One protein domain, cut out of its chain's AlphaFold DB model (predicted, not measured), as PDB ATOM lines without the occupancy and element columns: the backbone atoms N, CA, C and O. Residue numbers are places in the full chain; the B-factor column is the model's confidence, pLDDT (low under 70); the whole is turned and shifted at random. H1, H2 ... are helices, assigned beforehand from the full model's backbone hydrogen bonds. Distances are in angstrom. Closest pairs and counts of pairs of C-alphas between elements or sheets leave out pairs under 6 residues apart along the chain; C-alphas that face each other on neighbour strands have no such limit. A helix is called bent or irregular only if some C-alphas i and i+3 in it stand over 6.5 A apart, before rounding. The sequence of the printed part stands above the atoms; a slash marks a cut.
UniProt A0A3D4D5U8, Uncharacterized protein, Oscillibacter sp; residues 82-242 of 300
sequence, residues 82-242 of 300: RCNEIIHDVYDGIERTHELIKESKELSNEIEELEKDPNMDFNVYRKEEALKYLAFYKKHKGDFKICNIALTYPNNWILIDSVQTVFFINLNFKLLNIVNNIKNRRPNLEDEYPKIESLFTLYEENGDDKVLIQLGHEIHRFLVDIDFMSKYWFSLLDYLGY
ATOM      1  N   ARG A  82      23.006  22.517 -28.163       89.31
ATOM      2  CA  ARG A  82      23.243  22.843 -26.747       89.31
ATOM      3  C   ARG A  82      23.464  21.573 -25.940       89.31
ATOM      4  O   ARG A  82      24.401  21.487 -25.157       89.31
ATOM      5  N   CYS A  83      22.614  20.568 -26.152       91.44
ATOM      6  CA  CYS A  83      22.766  19.279 -25.481       91.44
ATOM      7  C   CYS A  83      24.074  18.594 -25.881       91.44
ATOM      8  O   CYS A  83      24.742  18.018 -25.030       91.44
ATOM      9  N   ASN A  84      24.450  18.651 -27.159       88.94
ATOM     10  CA  ASN A  84      25.674  18.026 -27.644       88.94
ATOM     11  C   ASN A  84      26.944  18.701 -27.101       88.94
ATOM     12  O   ASN A  84      27.899  17.997 -26.785       88.94
ATOM     13  N   GLU A  85      26.950  20.029 -26.978       88.06
ATOM     14  CA  GLU A  85      28.025  20.785 -26.320       88.06
ATOM     15  C   GLU A  85      28.172  20.361 -24.853       88.06
ATOM     16  O   GLU A  85      29.240  19.915 -24.449       88.06
ATOM     17  N   ILE A  86      27.071  20.346 -24.094       93.94
ATOM     18  CA  ILE A  86      27.074  19.900 -22.691       93.94
ATOM     19  C   ILE A  86      27.564  18.454 -22.561       93.94
ATOM     20  O   ILE A  86      28.352  18.146 -21.673       93.94
ATOM     21  N   ILE A  87      27.102  17.548 -23.431       93.56
ATOM     22  CA  ILE A  87      27.540  16.145 -23.424       93.56
ATOM     23  C   ILE A  87      29.061  16.055 -23.597       93.56
ATOM     24  O   ILE A  87      29.695  15.252 -22.915       93.56
ATOM     25  N   HIS A  88      29.630  16.856 -24.498       89.31
ATOM     26  CA  HIS A  88      31.069  16.890 -24.730       89.31
ATOM     27  C   HIS A  88      31.825  17.427 -23.510       89.31
ATOM     28  O   HIS A  88      32.741  16.768 -23.030       89.31
ATOM     29  N   ASP A  89      31.406  18.569 -22.965       91.38
ATOM     30  CA  ASP A  89      32.065  19.196 -21.813       91.38
ATOM     31  C   ASP A  89      32.010  18.311 -20.561       91.38
ATOM     32  O   ASP A  89      33.004  18.152 -19.852       91.38
ATOM     33  N   VAL A  90      30.859  17.678 -20.312       95.62
ATOM     34  CA  VAL A  90      30.703  16.695 -19.235       95.62
ATOM     35  C   VAL A  90      31.601  15.488 -19.480       95.62
ATOM     36  O   VAL A  90      32.222  15.007 -18.536       95.62
ATOM     37  N   TYR A  91      31.696  14.990 -20.717       94.50
ATOM     38  CA  TYR A  91      32.559  13.854 -21.036       94.50
ATOM     39  C   TYR A  91      34.038  14.166 -20.783       94.50
ATOM     40  O   TYR A  91      34.704  13.400 -20.088       94.50
ATOM     41  N   ASP A  92      34.529  15.312 -21.254       91.00
ATOM     42  CA  ASP A  92      35.891  15.779 -20.966       91.00
ATOM     43  C   ASP A  92      36.117  15.937 -19.449       91.00
ATOM     44  O   ASP A  92      37.175  15.584 -18.923       91.00
ATOM     45  N   GLY A  93      35.102  16.419 -18.722       93.94
ATOM     46  CA  GLY A  93      35.097  16.482 -17.261       93.94
ATOM     47  C   GLY A  93      35.204  15.113 -16.587       93.94
ATOM     48  O   GLY A  93      35.966  14.963 -15.632       93.94
ATOM     49  N   ILE A  94      34.487  14.102 -17.089       96.44
ATOM     50  CA  ILE A  94      34.573  12.715 -16.603       96.44
ATOM     51  C   ILE A  94      35.981  12.162 -16.820       96.44
ATOM     52  O   ILE A  94      36.517  11.538 -15.909       96.44
ATOM     53  N   GLU A  95      36.591  12.381 -17.989       94.00
ATOM     54  CA  GLU A  95      37.938  11.866 -18.270       94.00
ATOM     55  C   GLU A  95      38.985  12.469 -17.338       94.00
ATOM     56  O   GLU A  95      39.753  11.731 -16.722       94.00
ATOM     57  N   ARG A  96      38.955  13.792 -17.150       94.31
ATOM     58  CA  ARG A  96      39.841  14.462 -16.188       94.31
ATOM     59  C   ARG A  96      39.597  13.993 -14.760       94.31
ATOM     60  O   ARG A  96      40.544  13.757 -14.017       94.31
ATOM     61  N   THR A  97      38.331  13.806 -14.385       97.19
ATOM     62  CA  THR A  97      37.989  13.269 -13.063       97.19
ATOM     63  C   THR A  97      38.549  11.858 -12.906       97.19
ATOM     64  O   THR A  97      39.112  11.538 -11.869       97.19
ATOM     65  N   HIS A  98      38.460  11.013 -13.933       95.69
ATOM     66  CA  HIS A  98      39.008   9.661 -13.889       95.69
ATOM     67  C   HIS A  98      40.524   9.650 -13.651       95.69
ATOM     68  O   HIS A  98      41.002   8.844 -12.852       95.69
ATOM     69  N   GLU A  99      41.268  10.543 -14.307       95.56
ATOM     70  CA  GLU A  99      42.710  10.713 -14.087       95.56
ATOM     71  C   GLU A  99      43.004  11.186 -12.655       95.56
ATOM     72  O   GLU A  99      43.788  10.546 -11.954       95.56
ATOM     73  N   LEU A 100      42.289  12.211 -12.175       96.69
ATOM     74  CA  LEU A 100      42.423  12.721 -10.806       96.69
ATOM     75  C   LEU A 100      42.141  11.639  -9.750       96.69
ATOM     76  O   LEU A 100      42.893  11.493  -8.789       96.69
ATOM     77  N   ILE A 101      41.079  10.852  -9.936       97.19
ATOM     78  CA  ILE A 101      40.696   9.765  -9.024       97.19
ATOM     79  C   ILE A 101      41.673   8.588  -9.099       97.19
ATOM     80  O   ILE A 101      41.857   7.856  -8.127       97.19
ATOM     81  N   LYS A 102      42.320   8.371 -10.247       95.38
ATOM     82  CA  LYS A 102      43.383   7.373 -10.350       95.38
ATOM     83  C   LYS A 102      44.568   7.762  -9.466       95.38
ATOM     84  O   LYS A 102      45.012   6.925  -8.689       95.38
ATOM     85  N   GLU A 103      45.020   9.013  -9.533       94.88
ATOM     86  CA  GLU A 103      46.093   9.517  -8.663       94.88
ATOM     87  C   GLU A 103      45.654   9.573  -7.189       94.88
ATOM     88  O   GLU A 103      46.429   9.242  -6.295       94.88
ATOM     89  N   SER A 104      44.387   9.899  -6.902       94.88
ATOM     90  CA  SER A 104      43.898   9.928  -5.518       94.88
ATOM     91  C   SER A 104      43.873   8.549  -4.853       94.88
ATOM     92  O   SER A 104      43.935   8.463  -3.632       94.88
ATOM     93  N   LYS A 105      43.779   7.457  -5.624       93.38
ATOM     94  CA  LYS A 105      43.872   6.091  -5.081       93.38
ATOM     95  C   LYS A 105      45.277   5.753  -4.599       93.38
ATOM     96  O   LYS A 105      45.413   5.034  -3.617       93.38
ATOM     97  N   GLU A 106      46.306   6.267  -5.270       92.00
ATOM     98  CA  GLU A 106      47.694   6.113  -4.822       92.00
ATOM     99  C   GLU A 106      47.882   6.824  -3.474       92.00
ATOM    100  O   GLU A 106      48.386   6.223  -2.528       92.00
ATOM    101  N   LEU A 107      47.329   8.035  -3.345       93.56
ATOM    102  CA  LEU A 107      47.255   8.763  -2.078       93.56
ATOM    103  C   LEU A 107      46.489   7.993  -0.986       93.56
ATOM    104  O   LEU A 107      46.928   7.965   0.159       93.56
ATOM    105  N   SER A 108      45.352   7.367  -1.308       90.62
ATOM    106  CA  SER A 108      44.609   6.552  -0.336       90.62
ATOM    107  C   SER A 108      45.442   5.381   0.191       90.62
ATOM    108  O   SER A 108      45.468   5.170   1.399       90.62
ATOM    109  N   ASN A 109      46.174   4.673  -0.675       90.81
ATOM    110  CA  ASN A 109      47.058   3.581  -0.247       90.81
ATOM    111  C   ASN A 109      48.157   4.090   0.700       90.81
ATOM    112  O   ASN A 109      48.435   3.482   1.729       90.81
ATOM    113  N   GLU A 110      48.745   5.241   0.373       90.50
ATOM    114  CA  GLU A 110      49.752   5.912   1.193       90.50
ATOM    115  C   GLU A 110      49.249   6.355   2.577       90.50
ATOM    116  O   GLU A 110      50.055   6.514   3.496       90.50
ATOM    117  N   ILE A 111      47.953   6.638   2.715       90.88
ATOM    118  CA  ILE A 111      47.313   6.996   3.987       90.88
ATOM    119  C   ILE A 111      46.976   5.730   4.781       90.88
ATOM    120  O   ILE A 111      47.235   5.681   5.980       90.88
ATOM    121  N   GLU A 112      46.486   4.677   4.122       88.00
ATOM    122  CA  GLU A 112      46.237   3.379   4.766       88.00
ATOM    123  C   GLU A 112      47.510   2.757   5.360       88.00
ATOM    124  O   GLU A 112      47.445   2.026   6.347       88.00
ATOM    125  N   GLU A 113      48.675   2.995   4.753       87.06
ATOM    126  CA  GLU A 113      49.961   2.564   5.311       87.06
ATOM    127  C   GLU A 113      50.317   3.315   6.600       87.06
ATOM    128  O   GLU A 113      50.811   2.687   7.535       87.06
ATOM    129  N   LEU A 114      50.013   4.618   6.680       83.69
ATOM    130  CA  LEU A 114      50.190   5.408   7.904       83.69
ATOM    131  C   LEU A 114      49.257   4.930   9.022       83.69
ATOM    132  O   LEU A 114      49.678   4.807  10.167       83.69
ATOM    133  N   GLU A 115      48.000   4.620   8.692       83.00
ATOM    134  CA  GLU A 115      47.002   4.157   9.668       83.00
ATOM    135  C   GLU A 115      47.398   2.819  10.322       83.00
ATOM    136  O   GLU A 115      47.036   2.536  11.463       83.00
ATOM    137  N   LYS A 116      48.164   1.985   9.608       84.88
ATOM    138  CA  LYS A 116      48.598   0.660  10.075       84.88
ATOM    139  C   LYS A 116      49.784   0.693  11.042       84.88
ATOM    140  O   LYS A 116      50.133  -0.374  11.548       84.88
ATOM    141  N   ASP A 117      50.403   1.846  11.309       84.38
ATOM    142  CA  ASP A 117      51.487   1.949  12.293       84.38
ATOM    143  C   ASP A 117      50.928   1.872  13.731       84.38
ATOM    144  O   ASP A 117      50.283   2.812  14.204       84.38
ATOM    145  N   PRO A 118      51.188   0.778  14.478       77.88
ATOM    146  CA  PRO A 118      50.633   0.584  15.816       77.88
ATOM    147  C   PRO A 118      51.205   1.543  16.872       77.88
ATOM    148  O   PRO A 118      50.665   1.602  17.976       77.88
ATOM    149  N   ASN A 119      52.294   2.261  16.575       84.50
ATOM    150  CA  ASN A 119      52.940   3.185  17.509       84.50
ATOM    151  C   ASN A 119      52.583   4.655  17.252       84.50
ATOM    152  O   ASN A 119      53.053   5.531  17.984       84.50
ATOM    153  N   MET A 120      51.788   4.945  16.220       84.19
ATOM    154  CA  MET A 120      51.492   6.314  15.819       84.19
ATOM    155  C   MET A 120      50.389   6.932  16.686       84.19
ATOM    156  O   MET A 120      49.301   6.377  16.840       84.19
ATOM    157  N   ASP A 121      50.659   8.111  17.254       90.25
ATOM    158  CA  ASP A 121      49.640   8.878  17.978       90.25
ATOM    159  C   ASP A 121      48.547   9.370  17.018       90.25
ATOM    160  O   ASP A 121      48.826   9.863  15.924       90.25
ATOM    161  N   PHE A 122      47.291   9.301  17.459       86.19
ATOM    162  CA  PHE A 122      46.133   9.650  16.637       86.19
ATOM    163  C   PHE A 122      46.147  11.104  16.136       86.19
ATOM    164  O   PHE A 122      45.745  11.372  15.001       86.19
ATOM    165  N   ASN A 123      46.602  12.066  16.948       86.94
ATOM    166  CA  ASN A 123      46.658  13.466  16.518       86.94
ATOM    167  C   ASN A 123      47.783  13.691  15.506       86.94
ATOM    168  O   ASN A 123      47.617  14.484  14.577       86.94
ATOM    169  N   VAL A 124      48.902  12.980  15.667       88.81
ATOM    170  CA  VAL A 124      50.012  12.993  14.705       88.81
ATOM    171  C   VAL A 124      49.551  12.401  13.375       88.81
ATOM    172  O   VAL A 124      49.702  13.055  12.346       88.81
ATOM    173  N   TYR A 125      48.878  11.246  13.403       89.94
ATOM    174  CA  TYR A 125      48.283  10.616  12.222       89.94
ATOM    175  C   TYR A 125      47.362  11.576  11.461       89.94
ATOM    176  O   TYR A 125      47.571  11.827  10.276       89.94
ATOM    177  N   ARG A 126      46.388  12.194  12.145       91.25
ATOM    178  CA  ARG A 126      45.437  13.112  11.493       91.25
ATOM    179  C   ARG A 126      46.110  14.320  10.853       91.25
ATOM    180  O   ARG A 126      45.626  14.824   9.839       91.25
ATOM    181  N   LYS A 127      47.192  14.815  11.455       92.94
ATOM    182  CA  LYS A 127      47.963  15.923  10.892       92.94
ATOM    183  C   LYS A 127      48.732  15.479   9.650       92.94
ATOM    184  O   LYS A 127      48.701  16.189   8.650       92.94
ATOM    185  N   GLU A 128      49.383  14.318   9.685       93.06
ATOM    186  CA  GLU A 128      50.107  13.777   8.529       93.06
ATOM    187  C   GLU A 128      49.177  13.439   7.359       93.06
ATOM    188  O   GLU A 128      49.453  13.833   6.226       93.06
ATOM    189  N   GLU A 129      48.034  12.809   7.634       94.56
ATOM    190  CA  GLU A 129      46.967  12.569   6.657       94.56
ATOM    191  C   GLU A 129      46.541  13.880   5.976       94.56
ATOM    192  O   GLU A 129      46.528  13.994   4.746       94.56
ATOM    193  N   ALA A 130      46.247  14.912   6.772       96.00
ATOM    194  CA  ALA A 130      45.830  16.208   6.256       96.00
ATOM    195  C   ALA A 130      46.927  16.906   5.432       96.00
ATOM    196  O   ALA A 130      46.620  17.534   4.417       96.00
ATOM    197  N   LEU A 131      48.203  16.766   5.812       96.44
ATOM    198  CA  LEU A 131      49.335  17.271   5.029       96.44
ATOM    199  C   LEU A 131      49.446  16.573   3.670       96.44
ATOM    200  O   LEU A 131      49.699  17.248   2.667       96.44
ATOM    201  N   LYS A 132      49.218  15.256   3.607       96.88
ATOM    202  CA  LYS A 132      49.205  14.520   2.335       96.88
ATOM    203  C   LYS A 132      48.068  14.990   1.424       96.88
ATOM    204  O   LYS A 132      48.313  15.283   0.252       96.88
ATOM    205  N   TYR A 133      46.858  15.165   1.960       97.69
ATOM    206  CA  TYR A 133      45.738  15.736   1.199       97.69
ATOM    207  C   TYR A 133      46.004  17.170   0.730       97.69
ATOM    208  O   TYR A 133      45.713  17.500  -0.420       97.69
ATOM    209  N   LEU A 134      46.598  18.014   1.575       97.38
ATOM    210  CA  LEU A 134      46.989  19.371   1.196       97.38
ATOM    211  C   LEU A 134      48.012  19.367   0.053       97.38
ATOM    212  O   LEU A 134      47.869  20.137  -0.899       97.38
ATOM    213  N   ALA A 135      49.041  18.520   0.134       97.06
ATOM    214  CA  ALA A 135      50.057  18.398  -0.906       97.06
ATOM    215  C   ALA A 135      49.442  17.945  -2.238       97.06
ATOM    216  O   ALA A 135      49.714  18.543  -3.284       97.06
ATOM    217  N   PHE A 136      48.550  16.952  -2.189       97.94
ATOM    218  CA  PHE A 136      47.791  16.493  -3.349       97.94
ATOM    219  C   PHE A 136      46.947  17.618  -3.956       97.94
ATOM    220  O   PHE A 136      47.028  17.886  -5.155       97.94
ATOM    221  N   TYR A 137      46.195  18.342  -3.128       97.88
ATOM    222  CA  TYR A 137      45.388  19.468  -3.585       97.88
ATOM    223  C   TYR A 137      46.237  20.584  -4.203       97.88
ATOM    224  O   TYR A 137      45.896  21.077  -5.273       97.88
ATOM    225  N   LYS A 138      47.376  20.959  -3.604       97.12
ATOM    226  CA  LYS A 138      48.289  21.966  -4.181       97.12
ATOM    227  C   LYS A 138      48.781  21.552  -5.571       97.12
ATOM    228  O   LYS A 138      48.804  22.388  -6.473       97.12
ATOM    229  N   LYS A 139      49.126  20.274  -5.753       97.50
ATOM    230  CA  LYS A 139      49.559  19.714  -7.043       97.50
ATOM    231  C   LYS A 139      48.436  19.734  -8.090       97.50
ATOM    232  O   LYS A 139      48.701  20.056  -9.244       97.50
ATOM    233  N   HIS A 140      47.197  19.453  -7.682       97.31
ATOM    234  CA  HIS A 140      46.047  19.256  -8.575       97.31
ATOM    235  C   HIS A 140      44.981  20.359  -8.498       97.31
ATOM    236  O   HIS A 140      43.852  20.173  -8.949       97.31
ATOM    237  N   LYS A 141      45.304  21.537  -7.951       95.75
ATOM    238  CA  LYS A 141      44.323  22.605  -7.678       95.75
ATOM    239  C   LYS A 141      43.497  22.986  -8.913       95.75
ATOM    240  O   LYS A 141      42.286  23.193  -8.828       95.75
ATOM    241  N   GLY A 142      44.151  23.059 -10.074       94.12
ATOM    242  CA  GLY A 142      43.486  23.321 -11.352       94.12
ATOM    243  C   GLY A 142      42.490  22.225 -11.740       94.12
ATOM    244  O   GLY A 142      41.381  22.539 -12.171       94.12
ATOM    245  N   ASP A 143      42.849  20.960 -11.527       94.88
ATOM    246  CA  ASP A 143      42.005  19.809 -11.852       94.88
ATOM    247  C   ASP A 143      40.767  19.756 -10.957       94.88
ATOM    248  O   ASP A 143      39.670  19.556 -11.473       94.88
ATOM    249  N   PHE A 144      40.900  20.035  -9.655       96.31
ATOM    250  CA  PHE A 144      39.757  20.153  -8.736       96.31
ATOM    251  C   PHE A 144      38.731  21.165  -9.257       96.31
ATOM    252  O   PHE A 144      37.543  20.856  -9.379       96.31
ATOM    253  N   LYS A 145      39.204  22.359  -9.637       94.81
ATOM    254  CA  LYS A 145      38.358  23.418 -10.194       94.81
ATOM    255  C   LYS A 145      37.668  22.978 -11.480       94.81
ATOM    256  O   LYS A 145      36.461  23.157 -11.632       94.81
ATOM    257  N   ILE A 146      38.441  22.441 -12.422       93.44
ATOM    258  CA  ILE A 146      37.954  22.056 -13.748       93.44
ATOM    259  C   ILE A 146      36.942  20.913 -13.642       93.44
ATOM    260  O   ILE A 146      35.881  21.001 -14.256       93.44
ATOM    261  N   CYS A 147      37.237  19.877 -12.853       94.94
ATOM    262  CA  CYS A 147      36.342  18.740 -12.645       94.94
ATOM    263  C   CYS A 147      35.039  19.188 -11.978       94.94
ATOM    264  O   CYS A 147      33.958  18.835 -12.453       94.94
ATOM    265  N   ASN A 148      35.127  20.031 -10.939       95.06
ATOM    266  CA  ASN A 148      33.939  20.567 -10.286       95.06
ATOM    267  C   ASN A 148      33.060  21.340 -11.277       95.06
ATOM    268  O   ASN A 148      31.875  21.040 -11.411       95.06
ATOM    269  N   ILE A 149      33.645  22.289 -12.018       93.94
ATOM    270  CA  ILE A 149      32.912  23.098 -12.999       93.94
ATOM    271  C   ILE A 149      32.277  22.202 -14.058       93.94
ATOM    272  O   ILE A 149      31.079  22.312 -14.283       93.94
ATOM    273  N   ALA A 150      33.032  21.296 -14.681       93.94
ATOM    274  CA  ALA A 150      32.519  20.470 -15.770       93.94
ATOM    275  C   ALA A 150      31.303  19.623 -15.350       93.94
ATOM    276  O   ALA A 150      30.348  19.484 -16.117       93.94
ATOM    277  N   LEU A 151      31.293  19.097 -14.119       95.25
ATOM    278  CA  LEU A 151      30.220  18.222 -13.639       95.25
ATOM    279  C   LEU A 151      29.060  18.967 -12.957       95.25
ATOM    280  O   LEU A 151      27.957  18.416 -12.892       95.25
ATOM    281  N   THR A 152      29.261  20.210 -12.503       94.75
ATOM    282  CA  THR A 152      28.235  21.017 -11.808       94.75
ATOM    283  C   THR A 152      27.793  22.267 -12.568       94.75
ATOM    284  O   THR A 152      26.928  22.994 -12.087       94.75
ATOM    285  N   TYR A 153      28.310  22.532 -13.772       93.56
ATOM    286  CA  TYR A 153      28.017  23.776 -14.486       93.56
ATOM    287  C   TYR A 153      26.501  24.034 -14.619       93.56
ATOM    288  O   TYR A 153      25.741  23.105 -14.918       93.56
ATOM    289  N   PRO A 154      26.002  25.273 -14.417       91.50
ATOM    290  CA  PRO A 154      24.571  25.573 -14.502       91.50
ATOM    291  C   PRO A 154      23.920  25.118 -15.807       91.50
ATOM    292  O   PRO A 154      22.817  24.571 -15.778       91.50
ATOM    293  N   ASN A 155      24.627  25.234 -16.937       91.50
ATOM    294  CA  ASN A 155      24.095  24.820 -18.235       91.50
ATOM    295  C   ASN A 155      23.838  23.311 -18.328       91.50
ATOM    296  O   ASN A 155      22.997  22.907 -19.128       91.50
ATOM    297  N   ASN A 156      24.453  22.486 -17.473       94.44
ATOM    298  CA  ASN A 156      24.194  21.047 -17.437       94.44
ATOM    299  C   ASN A 156      22.711  20.735 -17.153       94.44
ATOM    300  O   ASN A 156      22.217  19.688 -17.579       94.44
ATOM    301  N   TRP A 157      21.971  21.661 -16.520       93.38
ATOM    302  CA  TRP A 157      20.518  21.550 -16.349       93.38
ATOM    303  C   TRP A 157      19.765  21.432 -17.666       93.38
ATOM    304  O   TRP A 157      18.803  20.683 -17.732       93.38
ATOM    305  N   ILE A 158      20.226  22.078 -18.739       93.69
ATOM    306  CA  ILE A 158      19.561  22.001 -20.046       93.69
ATOM    307  C   ILE A 158      19.526  20.550 -20.534       93.69
ATOM    308  O   ILE A 158      18.489  20.089 -21.014       93.69
ATOM    309  N   LEU A 159      20.635  19.817 -20.393       93.38
ATOM    310  CA  LEU A 159      20.692  18.404 -20.758       93.38
ATOM    311  C   LEU A 159      19.809  17.567 -19.831       93.38
ATOM    312  O   LEU A 159      19.048  16.732 -20.319       93.38
ATOM    313  N   ILE A 160      19.878  17.804 -18.518       93.31
ATOM    314  CA  ILE A 160      19.049  17.096 -17.537       93.31
ATOM    315  C   ILE A 160      17.566  17.304 -17.839       93.31
ATOM    316  O   ILE A 160      16.869  16.324 -18.083       93.31
ATOM    317  N   ASP A 161      17.094  18.541 -17.928       91.12
ATOM    318  CA  ASP A 161      15.695  18.881 -18.187       91.12
ATOM    319  C   ASP A 161      15.218  18.337 -19.535       91.12
ATOM    320  O   ASP A 161      14.096  17.835 -19.645       91.12
ATOM    321  N   SER A 162      16.081  18.353 -20.556       90.69
ATOM    322  CA  SER A 162      15.771  17.762 -21.861       90.69
ATOM    323  C   SER A 162      15.620  16.243 -21.766       90.69
ATOM    324  O   SER A 162      14.665  15.679 -22.297       90.69
ATOM    325  N   VAL A 163      16.510  15.559 -21.042       89.69
ATOM    326  CA  VAL A 163      16.401  14.119 -20.769       89.69
ATOM    327  C   VAL A 163      15.139  13.815 -19.956       89.69
ATOM    328  O   VAL A 163      14.415  12.875 -20.291       89.69
ATOM    329  N   GLN A 164      14.837  14.615 -18.927       86.81
ATOM    330  CA  GLN A 164      13.640  14.437 -18.107       86.81
ATOM    331  C   GLN A 164      12.377  14.584 -18.968       86.81
ATOM    332  O   GLN A 164      11.554  13.674 -19.022       86.81
ATOM    333  N   THR A 165      12.276  15.663 -19.742       83.56
ATOM    334  CA  THR A 165      11.131  15.935 -20.624       83.56
ATOM    335  C   THR A 165      10.906  14.815 -21.639       83.56
ATOM    336  O   THR A 165       9.780  14.372 -21.860       83.56
ATOM    337  N   VAL A 166      11.983  14.321 -22.251       78.69
ATOM    338  CA  VAL A 166      11.906  13.372 -23.366       78.69
ATOM    339  C   VAL A 166      11.619  11.934 -22.913       78.69
ATOM    340  O   VAL A 166      11.040  11.159 -23.679       78.69
ATOM    341  N   PHE A 167      12.008  11.550 -21.693       74.00
ATOM    342  CA  PHE A 167      11.934  10.156 -21.240       74.00
ATOM    343  C   PHE A 167      11.046   9.903 -20.013       74.00
ATOM    344  O   PHE A 167      10.756   8.735 -19.742       74.00
ATOM    345  N   PHE A 168      10.556  10.924 -19.300       64.31
ATOM    346  CA  PHE A 168       9.616  10.706 -18.187       64.31
ATOM    347  C   PHE A 168       8.248  10.207 -18.653       64.31
ATOM    348  O   PHE A 168       7.637   9.398 -17.961       64.31
ATOM    349  N   ILE A 169       7.818  10.586 -19.862       59.56
ATOM    350  CA  ILE A 169       6.604  10.044 -20.498       59.56
ATOM    351  C   ILE A 169       6.680   8.510 -20.615       59.56
ATOM    352  O   ILE A 169       5.665   7.823 -20.583       59.56
ATOM    353  N   ASN A 170       7.897   7.963 -20.681       61.38
ATOM    354  CA  ASN A 170       8.157   6.547 -20.908       61.38
ATOM    355  C   ASN A 170       8.430   5.754 -19.617       61.38
ATOM    356  O   ASN A 170       8.850   4.601 -19.716       61.38
ATOM    357  N   LEU A 171       8.251   6.365 -18.433       65.81
ATOM    358  CA  LEU A 171       8.472   5.749 -17.111       65.81
ATOM    359  C   LEU A 171       9.800   4.977 -17.013       65.81
ATOM    360  O   LEU A 171       9.883   3.891 -16.439       65.81
ATOM    361  N   ASN A 172      10.873   5.519 -17.598       75.81
ATOM    362  CA  ASN A 172      12.175   4.866 -17.547       75.81
ATOM    363  C   ASN A 172      12.813   5.052 -16.159       75.81
ATOM    364  O   ASN A 172      13.587   5.983 -15.937       75.81
ATOM    365  N   PHE A 173      12.499   4.147 -15.228       77.19
ATOM    366  CA  PHE A 173      12.986   4.189 -13.845       77.19
ATOM    367  C   PHE A 173      14.514   4.134 -13.728       77.19
ATOM    368  O   PHE A 173      15.082   4.765 -12.840       77.19
ATOM    369  N   LYS A 174      15.203   3.433 -14.641       80.69
ATOM    370  CA  LYS A 174      16.675   3.393 -14.656       80.69
ATOM    371  C   LYS A 174      17.247   4.782 -14.934       80.69
ATOM    372  O   LYS A 174      18.141   5.235 -14.227       80.69
ATOM    373  N   LEU A 175      16.713   5.462 -15.944       84.50
ATOM    374  CA  LEU A 175      17.125   6.817 -16.293       84.50
ATOM    375  C   LEU A 175      16.739   7.831 -15.212       84.50
ATOM    376  O   LEU A 175      17.538   8.705 -14.887       84.50
ATOM    377  N   LEU A 176      15.548   7.682 -14.628       84.94
ATOM    378  CA  LEU A 176      15.094   8.483 -13.493       84.94
ATOM    379  C   LEU A 176      16.078   8.396 -12.323       84.94
ATOM    380  O   LEU A 176      16.465   9.422 -11.772       84.94
ATOM    381  N   ASN A 177      16.516   7.183 -11.982       88.81
ATOM    382  CA  ASN A 177      17.496   6.964 -10.926       88.81
ATOM    383  C   ASN A 177      18.828   7.670 -11.232       88.81
ATOM    384  O   ASN A 177      19.359   8.373 -10.380       88.81
ATOM    385  N   ILE A 178      19.349   7.543 -12.460       91.75
ATOM    386  CA  ILE A 178      20.593   8.218 -12.871       91.75
ATOM    387  C   ILE A 178      20.462   9.740 -12.722       91.75
ATOM    388  O   ILE A 178      21.299  10.371 -12.082       91.75
ATOM    389  N   VAL A 179      19.390  10.322 -13.268       92.19
ATOM    390  CA  VAL A 179      19.162  11.771 -13.214       92.19
ATOM    391  C   VAL A 179      19.004  12.256 -11.775       92.19
ATOM    392  O   VAL A 179      19.603  13.262 -11.406       92.19
ATOM    393  N   ASN A 180      18.249  11.545 -10.939       91.94
ATOM    394  CA  ASN A 180      18.069  11.931  -9.542       91.94
ATOM    395  C   ASN A 180      19.391  11.907  -8.768       91.94
ATOM    396  O   ASN A 180      19.645  12.825  -7.997       91.94
ATOM    397  N   ASN A 181      20.259  10.922  -9.009       93.94
ATOM    398  CA  ASN A 181      21.575  10.882  -8.370       93.94
ATOM    399  C   ASN A 181      22.456  12.075  -8.773       93.94
ATOM    400  O   ASN A 181      23.074  12.683  -7.902       93.94
ATOM    401  N   ILE A 182      22.446  12.472 -10.054       94.75
ATOM    402  CA  ILE A 182      23.130  13.695 -10.517       94.75
ATOM    403  C   ILE A 182      22.575  14.924  -9.783       94.75
ATOM    404  O   ILE A 182      23.332  15.713  -9.220       94.75
ATOM    405  N   LYS A 183      21.245  15.075  -9.748       93.50
ATOM    406  CA  LYS A 183      20.574  16.223  -9.113       93.50
ATOM    407  C   LYS A 183      20.856  16.305  -7.613       93.50
ATOM    408  O   LYS A 183      21.059  17.399  -7.107       93.50
ATOM    409  N   ASN A 184      20.881  15.169  -6.921       92.56
ATOM    410  CA  ASN A 184      21.067  15.110  -5.472       92.56
ATOM    411  C   ASN A 184      22.525  15.323  -5.051       92.56
ATOM    412  O   ASN A 184      22.765  15.844  -3.969       92.56
ATOM    413  N   ARG A 185      23.495  14.909  -5.877       91.75
ATOM    414  CA  ARG A 185      24.926  15.039  -5.558       91.75
ATOM    415  C   ARG A 185      25.493  16.406  -5.919       91.75
ATOM    416  O   ARG A 185      26.456  16.848  -5.309       91.75
ATOM    417  N   ARG A 186      24.895  17.081  -6.900       91.88
ATOM    418  CA  ARG A 186      25.348  18.389  -7.378       91.88
ATOM    419  C   ARG A 186      25.488  19.449  -6.266       91.88
ATOM    420  O   ARG A 186      26.557  20.048  -6.228       91.88
ATOM    421  N   PRO A 187      24.503  19.668  -5.367       90.44
ATOM    422  CA  PRO A 187      24.624  20.685  -4.320       90.44
ATOM    423  C   PRO A 187      25.822  20.451  -3.398       90.44
ATOM    424  O   PRO A 187      26.512  21.398  -3.050       90.44
ATOM    425  N   ASN A 188      26.132  19.186  -3.084       90.62
ATOM    426  CA  ASN A 188      27.307  18.852  -2.278       90.62
ATOM    427  C   ASN A 188      28.586  19.415  -2.903       90.62
ATOM    428  O   ASN A 188      29.356  20.077  -2.225       90.62
ATOM    429  N   LEU A 189      28.787  19.189  -4.202       92.06
ATOM    430  CA  LEU A 189      29.982  19.640  -4.917       92.06
ATOM    431  C   LEU A 189      30.019  21.164  -5.114       92.06
ATOM    432  O   LEU A 189      31.094  21.767  -5.067       92.06
ATOM    433  N   GLU A 190      28.850  21.784  -5.311       90.44
ATOM    434  CA  GLU A 190      28.710  23.244  -5.372       90.44
ATOM    435  C   GLU A 190      29.118  23.912  -4.049       90.44
ATOM    436  O   GLU A 190      29.716  24.984  -4.089       90.44
ATOM    437  N   ASP A 191      28.879  23.256  -2.909       90.94
ATOM    438  CA  ASP A 191      29.240  23.752  -1.575       90.94
ATOM    439  C   ASP A 191      30.671  23.357  -1.143       90.94
ATOM    440  O   ASP A 191      31.397  24.157  -0.543       90.94
ATOM    441  N   GLU A 192      31.103  22.128  -1.442       90.44
ATOM    442  CA  GLU A 192      32.377  21.551  -0.986       90.44
ATOM    443  C   GLU A 192      33.594  22.254  -1.594       90.44
ATOM    444  O   GLU A 192      34.525  22.608  -0.870       90.44
ATOM    445  N   TYR A 193      33.604  22.508  -2.908       93.12
ATOM    446  CA  TYR A 193      34.779  23.105  -3.554       93.12
ATOM    447  C   TYR A 193      35.070  24.545  -3.080       93.12
ATOM    448  O   TYR A 193      36.215  24.823  -2.713       93.12
ATOM    449  N   PRO A 194      34.086  25.467  -2.993       95.06
ATOM    450  CA  PRO A 194      34.313  26.782  -2.389       95.06
ATOM    451  C   PRO A 194      34.802  26.711  -0.938       95.06
ATOM    452  O   PRO A 194      35.606  27.544  -0.520       95.06
ATOM    453  N   LYS A 195      34.348  25.713  -0.171       96.56
ATOM    454  CA  LYS A 195      34.799  25.491   1.206       96.56
ATOM    455  C   LYS A 195      36.253  25.012   1.275       96.56
ATOM    456  O   LYS A 195      36.987  25.449   2.156       96.56
ATOM    457  N   ILE A 196      36.695  24.174   0.339       97.38
ATOM    458  CA  ILE A 196      38.113  23.804   0.205       97.38
ATOM    459  C   ILE A 196      38.961  25.048  -0.092       97.38
ATOM    460  O   ILE A 196      39.976  25.258   0.565       97.38
ATOM    461  N   GLU A 197      38.547  25.904  -1.033       97.19
ATOM    462  CA  GLU A 197      39.282  27.140  -1.359       97.19
ATOM    463  C   GLU A 197      39.368  28.107  -0.167       97.19
ATOM    464  O   GLU A 197      40.424  28.701   0.074       97.19
ATOM    465  N   SER A 198      38.286  28.253   0.608       97.12
ATOM    466  CA  SER A 198      38.279  29.132   1.782       97.12
ATOM    467  C   SER A 198      39.161  28.597   2.911       97.12
ATOM    468  O   SER A 198      39.971  29.349   3.450       97.12
ATOM    469  N   LEU A 199      39.079  27.298   3.220       97.62
ATOM    470  CA  LEU A 199      39.933  26.646   4.216       97.62
ATOM    471  C   LEU A 199      41.406  26.651   3.802       97.62
ATOM    472  O   LEU A 199      42.277  26.869   4.639       97.62
ATOM    473  N   PHE A 200      41.690  26.458   2.512       97.25
ATOM    474  CA  PHE A 200      43.040  26.553   1.967       97.25
ATOM    475  C   PHE A 200      43.634  27.945   2.173       97.25
ATOM    476  O   PHE A 200      44.749  28.068   2.669       97.25
ATOM    477  N   THR A 201      42.876  28.992   1.841       96.75
ATOM    478  CA  THR A 201      43.318  30.382   2.025       96.75
ATOM    479  C   THR A 201      43.560  30.685   3.505       96.75
ATOM    480  O   THR A 201      44.621  31.184   3.862       96.75
ATOM    481  N   LEU A 202      42.625  30.290   4.375       96.56
ATOM    482  CA  LEU A 202      42.737  30.488   5.822       96.56
ATOM    483  C   LEU A 202      43.951  29.761   6.424       96.56
ATOM    484  O   LEU A 202      44.601  30.278   7.334       96.56
ATOM    485  N   TYR A 203      44.259  28.559   5.933       96.50
ATOM    486  CA  TYR A 203      45.435  27.814   6.369       96.50
ATOM    487  C   TYR A 203      46.738  28.481   5.914       96.50
ATOM    488  O   TYR A 203      47.659  28.594   6.717       96.50
ATOM    489  N   GLU A 204      46.818  28.959   4.668       94.44
ATOM    490  CA  GLU A 204      48.013  29.657   4.166       94.44
ATOM    491  C   GLU A 204      48.286  30.968   4.924       94.44
ATOM    492  O   GLU A 204      49.442  31.358   5.067       94.44
ATOM    493  N   GLU A 205      47.247  31.632   5.439       94.12
ATOM    494  CA  GLU A 205      47.386  32.854   6.242       94.12
ATOM    495  C   GLU A 205      47.860  32.574   7.677       94.12
ATOM    496  O   GLU A 205      48.717  33.290   8.197       94.12
ATOM    497  N   ASN A 206      47.311  31.536   8.320       93.00
ATOM    498  CA  ASN A 206      47.400  31.382   9.778       93.00
ATOM    499  C   ASN A 206      48.181  30.141  10.241       93.00
ATOM    500  O   ASN A 206      48.547  30.061  11.413       93.00
ATOM    501  N   GLY A 207      48.407  29.155   9.366       91.25
ATOM    502  CA  GLY A 207      49.137  27.920   9.676       91.25
ATOM    503  C   GLY A 207      48.490  27.020  10.740       91.25
ATOM    504  O   GLY A 207      49.177  26.175  11.307       91.25
ATOM    505  N   ASP A 208      47.199  27.200  11.043       94.31
ATOM    506  CA  ASP A 208      46.503  26.477  12.117       94.31
ATOM    507  C   ASP A 208      46.266  24.997  11.760       94.31
ATOM    508  O   ASP A 208      45.578  24.667  10.788       94.31
ATOM    509  N   ASP A 209      46.779  24.099  12.603       92.81
ATOM    510  CA  ASP A 209      46.619  22.647  12.489       92.81
ATOM    511  C   ASP A 209      45.147  22.200  12.490       92.81
ATOM    512  O   ASP A 209      44.798  21.215  11.836       92.81
ATOM    513  N   LYS A 210      44.246  22.912  13.181       94.62
ATOM    514  CA  LYS A 210      42.810  22.578  13.155       94.62
ATOM    515  C   LYS A 210      42.194  22.844  11.787       94.62
ATOM    516  O   LYS A 210      41.406  22.028  11.303       94.62
ATOM    517  N   VAL A 211      42.569  23.964  11.166       96.50
ATOM    518  CA  VAL A 211      42.128  24.334   9.814       96.50
ATOM    519  C   VAL A 211      42.701  23.351   8.797       96.50
ATOM    520  O   VAL A 211      41.965  22.892   7.927       96.50
ATOM    521  N   LEU A 212      43.970  22.960   8.950       97.38
ATOM    522  CA  LEU A 212      44.611  21.934   8.125       97.38
ATOM    523  C   LEU A 212      43.851  20.609   8.162       97.38
ATOM    524  O   LEU A 212      43.525  20.056   7.114       97.38
ATOM    525  N   ILE A 213      43.548  20.111   9.364       95.94
ATOM    526  CA  ILE A 213      42.801  18.862   9.520       95.94
ATOM    527  C   ILE A 213      41.447  19.000   8.824       95.94
ATOM    528  O   ILE A 213      41.111  18.173   7.984       95.94
ATOM    529  N   GLN A 214      40.691  20.065   9.097       96.94
ATOM    530  CA  GLN A 214      39.398  20.280   8.444       96.94
ATOM    531  C   GLN A 214      39.513  20.319   6.912       96.94
ATOM    532  O   GLN A 214      38.707  19.694   6.227       96.94
ATOM    533  N   LEU A 215      40.527  20.998   6.376       97.81
ATOM    534  CA  LEU A 215      40.803  21.055   4.944       97.81
ATOM    535  C   LEU A 215      41.053  19.661   4.352       97.81
ATOM    536  O   LEU A 215      40.457  19.329   3.331       97.81
ATOM    537  N   GLY A 216      41.874  18.832   5.005       96.69
ATOM    538  CA  GLY A 216      42.121  17.451   4.580       96.69
ATOM    539  C   GLY A 216      40.836  16.620   4.493       96.69
ATOM    540  O   GLY A 216      40.603  15.943   3.493       96.69
ATOM    541  N   HIS A 217      39.954  16.751   5.492       95.81
ATOM    542  CA  HIS A 217      38.643  16.084   5.515       95.81
ATOM    543  C   HIS A 217      37.745  16.518   4.347       95.81
ATOM    544  O   HIS A 217      37.132  15.672   3.693       95.81
ATOM    545  N   GLU A 218      37.677  17.816   4.042       97.38
ATOM    546  CA  GLU A 218      36.867  18.309   2.916       97.38
ATOM    547  C   GLU A 218      37.447  17.900   1.554       97.38
ATOM    548  O   GLU A 218      36.683  17.546   0.659       97.38
ATOM    549  N   ILE A 219      38.778  17.876   1.397       97.81
ATOM    550  CA  ILE A 219      39.437  17.387   0.173       97.81
ATOM    551  C   ILE A 219      39.091  15.917  -0.073       97.81
ATOM    552  O   ILE A 219      38.684  15.562  -1.181       97.81
ATOM    553  N   HIS A 220      39.223  15.066   0.951       95.94
ATOM    554  CA  HIS A 220      38.855  13.654   0.855       95.94
ATOM    555  C   HIS A 220      37.389  13.489   0.438       95.94
ATOM    556  O   HIS A 220      37.078  12.772  -0.515       95.94
ATOM    557  N   ARG A 221      36.486  14.198   1.124       95.81
ATOM    558  CA  ARG A 221      35.049  14.150   0.847       95.81
ATOM    559  C   ARG A 221      34.728  14.570  -0.589       95.81
ATOM    560  O   ARG A 221      34.011  13.845  -1.274       95.81
ATOM    561  N   PHE A 222      35.318  15.662  -1.071       96.94
ATOM    562  CA  PHE A 222      35.143  16.114  -2.450       96.94
ATOM    563  C   PHE A 222      35.593  15.059  -3.469       96.94
ATOM    564  O   PHE A 222      34.888  14.813  -4.446       96.94
ATOM    565  N   LEU A 223      36.740  14.403  -3.247       96.81
ATOM    566  CA  LEU A 223      37.242  13.344  -4.135       96.81
ATOM    567  C   LEU A 223      36.268  12.160  -4.223       96.81
ATOM    568  O   LEU A 223      36.039  11.612  -5.301       96.81
ATOM    569  N   VAL A 224      35.641  11.788  -3.108       95.25
ATOM    570  CA  VAL A 224      34.597  10.757  -3.097       95.25
ATOM    571  C   VAL A 224      33.354  11.234  -3.855       95.25
ATOM    572  O   VAL A 224      32.819  10.516  -4.705       95.25
ATOM    573  N   ASP A 225      32.888  12.452  -3.579       95.88
ATOM    574  CA  ASP A 225      31.677  13.008  -4.178       95.88
ATOM    575  C   ASP A 225      31.806  13.190  -5.697       95.88
ATOM    576  O   ASP A 225      30.872  12.841  -6.430       95.88
ATOM    577  N   ILE A 226      32.967  13.650  -6.176       96.31
ATOM    578  CA  ILE A 226      33.237  13.867  -7.601       96.31
ATOM    579  C   ILE A 226      33.401  12.539  -8.357       96.31
ATOM    580  O   ILE A 226      32.917  12.427  -9.486       96.31
ATOM    581  N   ASP A 227      33.970  11.495  -7.734       96.44
ATOM    582  CA  ASP A 227      34.039  10.145  -8.317       96.44
ATOM    583  C   ASP A 227      32.630   9.588  -8.568       96.44
ATOM    584  O   ASP A 227      32.299   9.179  -9.686       96.44
ATOM    585  N   PHE A 228      31.745   9.645  -7.566       95.75
ATOM    586  CA  PHE A 228      30.351   9.226  -7.741       95.75
ATOM    587  C   PHE A 228      29.622  10.060  -8.797       95.75
ATOM    588  O   PHE A 228      28.951   9.493  -9.666       95.75
ATOM    589  N   MET A 229      29.774  11.386  -8.766       96.12
ATOM    590  CA  MET A 229      29.161  12.279  -9.750       96.12
ATOM    591  C   MET A 229      29.596  11.934 -11.180       96.12
ATOM    592  O   MET A 229      28.751  11.838 -12.074       96.12
ATOM    593  N   SER A 230      30.890  11.668 -11.391       96.88
ATOM    594  CA  SER A 230      31.427  11.279 -12.698       96.88
ATOM    595  C   SER A 230      30.815   9.969 -13.206       96.88
ATOM    596  O   SER A 230      30.426   9.880 -14.371       96.88
ATOM    597  N   LYS A 231      30.619   8.975 -12.328       96.31
ATOM    598  CA  LYS A 231      29.986   7.689 -12.668       96.31
ATOM    599  C   LYS A 231      28.516   7.847 -13.040       96.31
ATOM    600  O   LYS A 231      28.040   7.168 -13.958       96.31
ATOM    601  N   TYR A 232      27.784   8.732 -12.363       96.44
ATOM    602  CA  TYR A 232      26.388   9.006 -12.708       96.44
ATOM    603  C   TYR A 232      26.269   9.718 -14.056       96.44
ATOM    604  O   TYR A 232      25.469   9.296 -14.895       96.44
ATOM    605  N   TRP A 233      27.107  10.726 -14.309       96.88
ATOM    606  CA  TRP A 233      27.177  11.364 -15.621       96.88
ATOM    607  C   TRP A 233      27.573  10.378 -16.719       96.88
ATOM    608  O   TRP A 233      26.896  10.310 -17.743       96.88
ATOM    609  N   PHE A 234      28.589   9.547 -16.487       95.75
ATOM    610  CA  PHE A 234      28.997   8.508 -17.430       95.75
ATOM    611  C   PHE A 234      27.844   7.550 -17.747       95.75
ATOM    612  O   PHE A 234      27.566   7.285 -18.914       95.75
ATOM    613  N   SER A 235      27.105   7.105 -16.728       94.62
ATOM    614  CA  SER A 235      25.930   6.241 -16.902       94.62
ATOM    615  C   SER A 235      24.830   6.904 -17.738       94.62
ATOM    616  O   SER A 235      24.141   6.230 -18.508       94.62
ATOM    617  N   LEU A 236      24.653   8.224 -17.609       94.50
ATOM    618  CA  LEU A 236      23.722   8.979 -18.446       94.50
ATOM    619  C   LEU A 236      24.201   9.030 -19.901       94.50
ATOM    620  O   LEU A 236      23.413   8.773 -20.812       94.50
ATOM    621  N   LEU A 237      25.479   9.334 -20.130       94.00
ATOM    622  CA  LEU A 237      26.048   9.409 -21.477       94.00
ATOM    623  C   LEU A 237      26.051   8.044 -22.179       94.00
ATOM    624  O   LEU A 237      25.680   7.962 -23.356       94.00
ATOM    625  N   ASP A 238      26.363   6.974 -21.447       91.31
ATOM    626  CA  ASP A 238      26.248   5.588 -21.906       91.31
ATOM    627  C   ASP A 238      24.799   5.247 -22.272       91.31
ATOM    628  O   ASP A 238      24.515   4.775 -23.376       91.31
ATOM    629  N   TYR A 239      23.833   5.615 -21.418       89.25
ATOM    630  CA  TYR A 239      22.420   5.452 -21.749       89.25
ATOM    631  C   TYR A 239      22.049   6.192 -23.039       89.25
ATOM    632  O   TYR A 239      21.336   5.639 -23.880       89.25
ATOM    633  N   LEU A 240      22.527   7.421 -23.250       89.31
ATOM    634  CA  LEU A 240      22.289   8.174 -24.487       89.31
ATOM    635  C   LEU A 240      23.020   7.575 -25.705       89.31
ATOM    636  O   LEU A 240      22.721   7.944 -26.851       89.31
ATOM    637  N   GLY A 241      23.928   6.620 -25.493       87.12
ATOM    638  CA  GLY A 241      24.789   6.039 -26.516       87.12
ATOM    639  C   GLY A 241      25.678   7.108 -27.138       87.12
ATOM    640  O   GLY A 241      25.704   7.245 -28.368       87.12
ATOM    641  N   TYR A 242      26.260   7.969 -26.304       86.88
ATOM    642  CA  TYR A 242      27.268   8.921 -26.744       86.88
ATOM    643  C   TYR A 242      28.563   8.177 -27.074       86.88
ATOM    644  O   TYR A 242      28.994   7.307 -26.325       86.88
TER     645      TYR A 242
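What this domain is: This is residues 82 to 242 of the 300 residues of an uncharacterized protein of Oscillibacter sp (UniProt A0A3D4D5U8). An elongated, all-helix body is built round one long helix, H5, which runs through its middle, with H1 crossing it on one side and the gently bent H4, nearly straight, folding back alongside it on another. H2 is sharply bent, and its two arms pack on both H1 and H5; H3 makes one end of the body, beside H4a and the start of H1. The printed part has 161 residues with five named helices, H1 to H5 in chain order, and no named strand. It is only just compact, close to loose, with a radius of gyration of the C-alphas of 18.1 A and spans of 59 by 33 by 22 A.

Where its parts are: H1, residues 82 to 115, begins at C-alpha 82 (23.243, 22.843, -26.747) and is 47.3 A long. H2, residues 122 to 152, was assigned as one helix by its hydrogen bonds but is bent, with C-alphas 139 and 142 8.3 A apart; its arms are H2a, residues 122 to 139, 26.0 A, and H2b, residues 142 to 152, 15.4 A. H3, residues 156 to 170, 21.9 A, is only just irregular, with C-alphas 166 and 169 6.9 A apart. H4, residues 173 to 206, also one helix by its hydrogen bonds, is bent, with C-alphas 184 and 187 6.7 A apart; its arms are H4a, residues 173 to 184, 16.0 A, and H4b, residues 187 to 206, 28.8 A. H5, residues 209 to 240, is 46.6 A long and ends at C-alpha 240 (22.289, 8.174, -24.487).

How they stand to each other: H1 touches H5 at a steep tilt of 44 degrees, opposite ways, the closest C-alphas being those of Ile 94 and Ser 230, 5.2 A. H1 and H2a form a hairpin, closest at C-alphas 111 and 129, 6.2 A. H2a and H2b are about perpendicular at 84 degrees. H2a touches H5, closest at C-alphas 130 and 216, 4.3 A; H2b touches H1, closest at C-alphas 93 and 150, 5.0 A. H3 and H4a form a hairpin, closest at C-alphas 160 and 179, 6.9 A, while H3 and H5 are apart. H4b and H5 form a hairpin at a shallow tilt of 28 degrees, closest at C-alphas 199 and 215, 5.7 A. Every O i to N i+4 pair is within hydrogen-bond range in H2a, H2b, H4a and H5; the counts are 28 of 30 in H1, 9 of 11 in H3 and 15 of 16 in H4b.

The domain as a whole: The two C-alphas farthest apart, those of Asn 119 and Ile 169, are 60.3 A apart. The printed part has no cut; the link H1 to H2 is short and the other three are tight. The mean pLDDT of the printed part is 91.9, and residues 168 to 171 are under 70.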